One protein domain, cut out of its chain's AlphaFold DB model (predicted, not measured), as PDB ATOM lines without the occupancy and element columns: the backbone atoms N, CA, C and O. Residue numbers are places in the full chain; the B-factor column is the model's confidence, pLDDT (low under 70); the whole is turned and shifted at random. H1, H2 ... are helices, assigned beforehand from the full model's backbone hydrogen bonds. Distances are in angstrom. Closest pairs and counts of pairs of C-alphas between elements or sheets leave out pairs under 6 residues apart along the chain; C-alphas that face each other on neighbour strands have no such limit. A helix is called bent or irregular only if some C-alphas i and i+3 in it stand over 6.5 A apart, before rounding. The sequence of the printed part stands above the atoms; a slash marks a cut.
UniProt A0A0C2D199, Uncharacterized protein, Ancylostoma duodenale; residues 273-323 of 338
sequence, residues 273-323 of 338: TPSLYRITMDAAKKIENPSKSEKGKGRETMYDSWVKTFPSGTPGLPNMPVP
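AT A GLANCE: This is residues 273 to 323 of the 338 residues of an uncharacterized protein of Ancylostoma duodenale (UniProt A0A0C2D199). An elongated, folded-back chain: H1 runs along one side, the chain turns round at one end of the long axis through the short H2, H3 lies in the middle, beginning close to the end of H1 and set steeply to it, and a tail with no named element, residues 310 to 323, leads back until the C-alpha of Pro 323 is 7.7 A from that of Thr 273. The printed part has 51 residues with three named helices, H1, H2, H3, and no named strand. It is all helix, though 23 residues are in helices; it is compact, radius of gyration of the C-alphas 11.2 A, spanning 32 by 20 by 18 A.

HOW THE PARTS SIT: H1, residues 274 to 284, and H3, residues 302 to 309, only just touch, with 3 pairs of C-alphas within 8 A, the closest Ala 284 and Tyr 303 at 4.9 A. They run opposite ways at a steep tilt of 65 degrees. H2, residues 292 to 295, is close to H3 but not clearly touching; their closest C-alphas, Glu 294 and Ser 305, are 7.0 A apart. H1 and H2 are apart. O i to N i+4 pairs are within hydrogen-bond range in 5 of 7 for H1 and 3 of 4 for H3; H2 is too short for one.

IN THESE COORDINATES: H1 is 15.9 A long from C-alpha 274 at (-41.707, -32.813, 54.662), and irregular: C-alphas 275 and 278 are 7.5 A apart. H2 measures 5.1 A. H3 measures 10.8 A, ending at C-alpha 309 (-49.583, -24.292, 38.505).

THE WHOLE: The C-alphas farthest apart, Ser 275 and Gly 296, are 33.0 A apart; those of Thr 273 and Pro 323, 7.7 A. Both links are short, and residues 310 to 323 hold no named element. The printed part has no cut, and no printed residue is under 70 in pLDDT.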
ATOM      1  N   THR A 273     -42.255 -36.344  51.296       95.69
ATOM      2  CA  THR A 273     -42.305 -36.129  52.745       95.69
ATOM      3  C   THR A 273     -41.734 -34.752  53.127       95.69
ATOM      4  O   THR A 273     -40.883 -34.212  52.412       95.69
ATOM      5  N   PRO A 274     -42.146 -34.158  54.268       95.00
ATOM      6  CA  PRO A 274     -41.707 -32.813  54.662       95.00
ATOM      7  C   PRO A 274     -40.186 -32.629  54.760       95.00
ATOM      8  O   PRO A 274     -39.678 -31.539  54.497       95.00
ATOM      9  N   SER A 275     -39.441 -33.689  55.092       95.38
ATOM     10  CA  SER A 275     -37.974 -33.658  55.166       95.38
ATOM     11  C   SER A 275     -37.304 -33.377  53.816       95.38
ATOM     12  O   SER A 275     -36.176 -32.884  53.791       95.38
ATOM     13  N   LEU A 276     -37.993 -33.628  52.698       96.75
ATOM     14  CA  LEU A 276     -37.475 -33.435  51.342       96.75
ATOM     15  C   LEU A 276     -37.964 -32.140  50.672       96.75
ATOM     16  O   LEU A 276     -37.468 -31.786  49.605       96.75
ATOM     17  N   TYR A 277     -38.868 -31.372  51.293       95.94
ATOM     18  CA  TYR A 277     -39.458 -30.170  50.678       95.94
ATOM     19  C   TYR A 277     -38.409 -29.175  50.187       95.94
ATOM     20  O   TYR A 277     -38.452 -28.716  49.044       95.94
ATOM     21  N   ARG A 278     -37.441 -28.845  51.049       96.38
ATOM     22  CA  ARG A 278     -36.414 -27.854  50.721       96.38
ATOM     23  C   ARG A 278     -35.536 -28.313  49.561       96.38
ATOM     24  O   ARG A 278     -35.359 -27.555  48.616       96.38
ATOM     25  N   ILE A 279     -35.016 -29.542  49.618       97.19
ATOM     26  CA  ILE A 279     -34.108 -30.042  48.579       97.19
ATOM     27  C   ILE A 279     -34.819 -30.185  47.229       97.19
ATOM     28  O   ILE A 279     -34.231 -29.850  46.207       97.19
ATOM     29  N   THR A 280     -36.097 -30.576  47.223       96.94
ATOM     30  CA  THR A 280     -36.914 -30.634  46.005       96.94
ATOM     31  C   THR A 280     -37.080 -29.252  45.374       96.94
ATOM     32  O   THR A 280     -36.856 -29.090  44.175       96.94
ATOM     33  N   MET A 281     -37.419 -28.228  46.166       97.19
ATOM     34  CA  MET A 281     -37.534 -26.857  45.655       97.19
ATOM     35  C   MET A 281     -36.190 -26.305  45.172       97.19
ATOM     36  O   MET A 281     -36.124 -25.692  44.108       97.19
ATOM     37  N   ASP A 282     -35.118 -26.528  45.931       98.00
ATOM     38  CA  ASP A 282     -33.778 -26.058  45.577       98.00
ATOM     39  C   ASP A 282     -33.254 -26.749  44.308       98.00
ATOM     40  O   ASP A 282     -32.557 -26.118  43.513       98.00
ATOM     41  N   ALA A 283     -33.612 -28.017  44.077       97.56
ATOM     42  CA  ALA A 283     -33.340 -28.710  42.822       97.56
ATOM     43  C   ALA A 283     -34.147 -28.101  41.664       97.56
ATOM     44  O   ALA A 283     -33.564 -27.738  40.647       97.56
ATOM     45  N   ALA A 284     -35.458 -27.901  41.831       97.25
ATOM     46  CA  ALA A 284     -36.323 -27.337  40.791       97.25
ATOM     47  C   ALA A 284     -35.921 -25.910  40.366       97.25
ATOM     48  O   ALA A 284     -36.077 -25.551  39.201       97.25
ATOM     49  N   LYS A 285     -35.355 -25.108  41.279       98.00
ATOM     50  CA  LYS A 285     -34.803 -23.769  40.982       98.00
ATOM     51  C   LYS A 285     -33.523 -23.796  40.142       98.00
ATOM     52  O   LYS A 285     -33.130 -22.766  39.609       98.00
ATOM     53  N   LYS A 286     -32.842 -24.941  40.048       98.19
ATOM     54  CA  LYS A 286     -31.609 -25.104  39.256       98.19
ATOM     55  C   LYS A 286     -31.865 -25.659  37.860       98.19
ATOM     56  O   LYS A 286     -30.951 -25.657  37.042       98.19
ATOM     57  N   ILE A 287     -33.070 -26.163  37.601       96.81
ATOM     58  CA  ILE A 287     -33.436 -26.746  36.313       96.81
ATOM     59  C   ILE A 287     -34.184 -25.700  35.499       96.81
ATOM     60  O   ILE A 287     -35.219 -25.189  35.927       96.81
ATOM     61  N   GLU A 288     -33.648 -25.392  34.324       96.62
ATOM     62  CA  GLU A 288     -34.266 -24.491  33.359       96.62
ATOM     63  C   GLU A 288     -35.621 -25.041  32.888       96.62
ATOM     64  O   GLU A 288     -35.804 -26.247  32.711       96.62
ATOM     65  N   ASN A 289     -36.585 -24.154  32.668       94.62
ATOM     66  CA  ASN A 289     -37.902 -24.534  32.189       94.62
ATOM     67  C   ASN A 289     -37.829 -25.048  30.736       94.62
ATOM     68  O   ASN A 289     -37.364 -24.322  29.853       94.62
ATOM     69  N   PRO A 290     -38.302 -26.265  30.419       92.00
ATOM     70  CA  PRO A 290     -38.272 -26.768  29.047       92.00
ATOM     71  C   PRO A 290     -39.277 -26.045  28.131       92.00
ATOM     72  O   PRO A 290     -39.144 -26.095  26.908       92.00
ATOM     73  N   SER A 291     -40.275 -25.346  28.688       92.06
ATOM     74  CA  SER A 291     -41.314 -24.672  27.910       92.06
ATOM     75  C   SER A 291     -40.928 -23.242  27.515       92.06
ATOM     76  O   SER A 291     -40.814 -22.342  28.350       92.06
ATOM     77  N   LYS A 292     -40.824 -22.993  26.201       92.38
ATOM     78  CA  LYS A 292     -40.590 -21.645  25.643       92.38
ATOM     79  C   LYS A 292     -41.701 -20.657  26.002       92.38
ATOM     80  O   LYS A 292     -41.423 -19.483  26.229       92.38
ATOM     81  N   SER A 293     -42.952 -21.117  26.047       92.94
ATOM     82  CA  SER A 293     -44.092 -20.255  26.375       92.94
ATOM     83  C   SER A 293     -44.084 -19.835  27.843       92.94
ATOM     84  O   SER A 293     -44.520 -18.735  28.169       92.94
ATOM     85  N   GLU A 294     -43.562 -20.685  28.726       94.38
ATOM     86  CA  GLU A 294     -43.421 -20.379  30.144       94.38
ATOM     87  C   GLU A 294     -42.268 -19.405  30.389       94.38
ATOM     88  O   GLU A 294     -42.461 -18.406  31.085       94.38
ATOM     89  N   LYS A 295     -41.129 -19.597  29.715       94.69
ATOM     90  CA  LYS A 295     -40.031 -18.616  29.704       94.69
ATOM     91  C   LYS A 295     -40.468 -17.244  29.208       94.69
ATOM     92  O   LYS A 295     -40.179 -16.242  29.847       94.69
ATOM     93  N   GLY A 296     -41.264 -17.184  28.137       94.88
ATOM     94  CA  GLY A 296     -41.833 -15.924  27.638       94.88
ATOM     95  C   GLY A 296     -42.708 -15.176  28.657       94.88
ATOM     96  O   GLY A 296     -42.939 -13.980  28.501       94.88
ATOM     97  N   LYS A 297     -43.171 -15.853  29.718       95.31
ATOM     98  CA  LYS A 297     -43.905 -15.267  30.854       95.31
ATOM     99  C   LYS A 297     -42.994 -14.961  32.057       95.31
ATOM    100  O   LYS A 297     -43.504 -14.728  33.150       95.31
ATOM    101  N   GLY A 298     -41.672 -15.008  31.884       95.44
ATOM    102  CA  GLY A 298     -40.672 -14.807  32.937       95.44
ATOM    103  C   GLY A 298     -40.492 -15.998  33.884       95.44
ATOM    104  O   GLY A 298     -40.003 -15.814  34.995       95.44
ATOM    105  N   ARG A 299     -40.928 -17.207  33.498       95.81
ATOM    106  CA  ARG A 299     -40.791 -18.432  34.308       95.81
ATOM    107  C   ARG A 299     -39.596 -19.251  33.833       95.81
ATOM    108  O   ARG A 299     -39.752 -20.211  33.079       95.81
ATOM    109  N   GLU A 300     -38.411 -18.836  34.264       97.00
ATOM    110  CA  GLU A 300     -37.125 -19.346  33.769       97.00
ATOM    111  C   GLU A 300     -36.795 -20.759  34.255       97.00
ATOM    112  O   GLU A 300     -36.123 -21.517  33.554       97.00
ATOM    113  N   THR A 301     -37.284 -21.145  35.432       97.44
ATOM    114  CA  THR A 301     -36.976 -22.436  36.063       97.44
ATOM    115  C   THR A 301     -38.206 -23.329  36.182       97.44
ATOM    116  O   THR A 301     -39.351 -22.869  36.129       97.44
ATOM    117  N   MET A 302     -37.981 -24.627  36.399       95.75
ATOM    118  CA  MET A 302     -39.051 -25.582  36.707       95.75
ATOM    119  C   MET A 302     -39.856 -25.157  37.943       95.75
ATOM    120  O   MET A 302     -41.075 -25.327  37.972       95.75
ATOM    121  N   TYR A 303     -39.198 -24.556  38.941       97.12
ATOM    122  CA  TYR A 303     -39.853 -24.034  40.142       97.12
ATOM    123  C   TYR A 303     -40.853 -22.907  39.837       97.12
ATOM    124  O   TYR A 303     -41.940 -22.889  40.419       97.12
ATOM    125  N   ASP A 304     -40.535 -22.008  38.902       96.06
ATOM    126  CA  ASP A 304     -41.363 -20.829  38.610       96.06
ATOM    127  C   ASP A 304     -42.722 -21.202  38.005       96.06
ATOM    128  O   ASP A 304     -43.749 -20.606  38.344       96.06
ATOM    129  N   SER A 305     -42.756 -22.213  37.130       95.31
ATOM    130  CA  SER A 305     -44.022 -22.780  36.645       95.31
ATOM    131  C   SER A 305     -44.700 -23.629  37.710       95.31
ATOM    132  O   SER A 305     -45.916 -23.535  37.869       95.31
ATOM    133  N   TRP A 306     -43.937 -24.406  38.480       95.56
ATOM    134  CA  TRP A 306     -44.498 -25.314  39.476       95.56
ATOM    135  C   TRP A 306     -45.313 -24.589  40.549       95.56
ATOM    136  O   TRP A 306     -46.481 -24.913  40.758       95.56
ATOM    137  N   VAL A 307     -44.745 -23.550  41.169       95.94
ATOM    138  CA  VAL A 307     -45.413 -22.786  42.238       95.94
ATOM    139  C   VAL A 307     -46.666 -22.048  41.752       95.94
ATOM    140  O   VAL A 307     -47.548 -21.733  42.546       95.94
ATOM    141  N   LYS A 308     -46.759 -21.762  40.448       94.00
ATOM    142  CA  LYS A 308     -47.925 -21.112  39.837       94.00
ATOM    143  C   LYS A 308     -49.018 -22.104  39.469       94.00
ATOM    144  O   LYS A 308     -50.189 -21.784  39.640       94.00
ATOM    145  N   THR A 309     -48.638 -23.267  38.956       93.75
ATOM    146  CA  THR A 309     -49.583 -24.292  38.505       93.75
ATOM    147  C   THR A 309     -50.169 -25.064  39.681       93.75
ATOM    148  O   THR A 309     -51.367 -25.330  39.706       93.75
ATOM    149  N   PHE A 310     -49.345 -25.380  40.680       93.81
ATOM    150  CA  PHE A 310     -49.750 -26.130  41.864       93.81
ATOM    151  C   PHE A 310     -49.346 -25.368  43.133       93.81
ATOM    152  O   PHE A 310     -48.412 -25.783  43.815       93.81
ATOM    153  N   PRO A 311     -49.991 -24.234  43.460       95.19
ATOM    154  CA  PRO A 311     -49.686 -23.493  44.678       95.19
ATOM    155  C   PRO A 311     -50.158 -24.259  45.921       95.19
ATOM    156  O   PRO A 311     -51.204 -24.908  45.913       95.19
ATOM    157  N   SER A 312     -49.402 -24.152  47.009       94.38
ATOM    158  CA  SER A 312     -49.892 -24.524  48.339       94.38
ATOM    159  C   SER A 312     -50.711 -23.384  48.962       94.38
ATOM    160  O   SER A 312     -50.806 -22.288  48.406       94.38
ATOM    161  N   GLY A 313     -51.259 -23.612  50.160       92.38
ATOM    162  CA  GLY A 313     -51.874 -22.548  50.964       92.38
ATOM    163  C   GLY A 313     -50.882 -21.495  51.478       92.38
ATOM    164  O   GLY A 313     -51.303 -20.427  51.917       92.38
ATOM    165  N   THR A 314     -49.574 -21.762  51.405       92.19
ATOM    166  CA  THR A 314     -48.523 -20.832  51.827       92.19
ATOM    167  C   THR A 314     -47.937 -20.111  50.609       92.19
ATOM    168  O   THR A 314     -47.437 -20.772  49.690       92.19
ATOM    169  N   PRO A 315     -47.934 -18.765  50.585       92.94
ATOM    170  CA  PRO A 315     -47.380 -18.000  49.474       92.94
ATOM    171  C   PRO A 315     -45.936 -18.391  49.143       92.94
ATOM    172  O   PRO A 315     -45.081 -18.477  50.022       92.94
ATOM    173  N   GLY A 316     -45.664 -18.616  47.856       91.50
ATOM    174  CA  GLY A 316     -44.330 -18.976  47.368       91.50
ATOM    175  C   GLY A 316     -43.943 -20.445  47.564       91.50
ATOM    176  O   GLY A 316     -42.835 -20.822  47.189       91.50
ATOM    177  N   LEU A 317     -44.823 -21.295  48.099       94.50
ATOM    178  CA  LEU A 317     -44.564 -22.731  48.209       94.50
ATOM    179  C   LEU A 317     -45.484 -23.525  47.273       94.50
ATOM    180  O   LEU A 317     -46.695 -23.280  47.276       94.50
ATOM    181  N   PRO A 318     -44.946 -24.473  46.484       95.81
ATOM    182  CA  PRO A 318     -45.770 -25.381  45.704       95.81
ATOM    183  C   PRO A 318     -46.437 -26.431  46.602       95.81
ATOM    184  O   PRO A 318     -45.950 -26.757  47.686       95.81
ATOM    185  N   ASN A 319     -47.552 -26.981  46.134       95.25
ATOM    186  CA  ASN A 319     -48.214 -28.117  46.752       95.25
ATOM    187  C   ASN A 319     -47.345 -29.373  46.591       95.25
ATOM    188  O   ASN A 319     -47.007 -29.763  45.473       95.25
ATOM    189  N   MET A 320     -46.999 -29.992  47.720       95.50
ATOM    190  CA  MET A 320     -46.185 -31.208  47.809       95.50
ATOM    191  C   MET A 320     -46.855 -32.195  48.772       95.50
ATOM    192  O   MET A 320     -46.416 -32.326  49.919       95.50
ATOM    193  N   PRO A 321     -47.963 -32.844  48.375       94.69
ATOM    194  CA  PRO A 321     -48.660 -33.764  49.262       94.69
ATOM    195  C   PRO A 321     -47.760 -34.952  49.624       94.69
ATOM    196  O   PRO A 321     -46.925 -35.378  48.825       94.69
ATOM    197  N   VAL A 322     -47.951 -35.512  50.819       94.12
ATOM    198  CA  VAL A 322     -47.341 -36.804  51.157       94.12
ATOM    199  C   VAL A 322     -47.973 -37.857  50.245       94.12
ATOM    200  O   VAL A 322     -49.205 -37.915  50.177       94.12
ATOM    201  N   PRO A 323     -47.176 -38.643  49.502       92.62
ATOM    202  CA  PRO A 323     -47.734 -39.622  48.591       92.62
ATOM    203  C   PRO A 323     -48.374 -40.759  49.397       92.62
ATOM    204  O   PRO A 323     -47.919 -41.094  50.491       92.62
TER     205      PRO A 323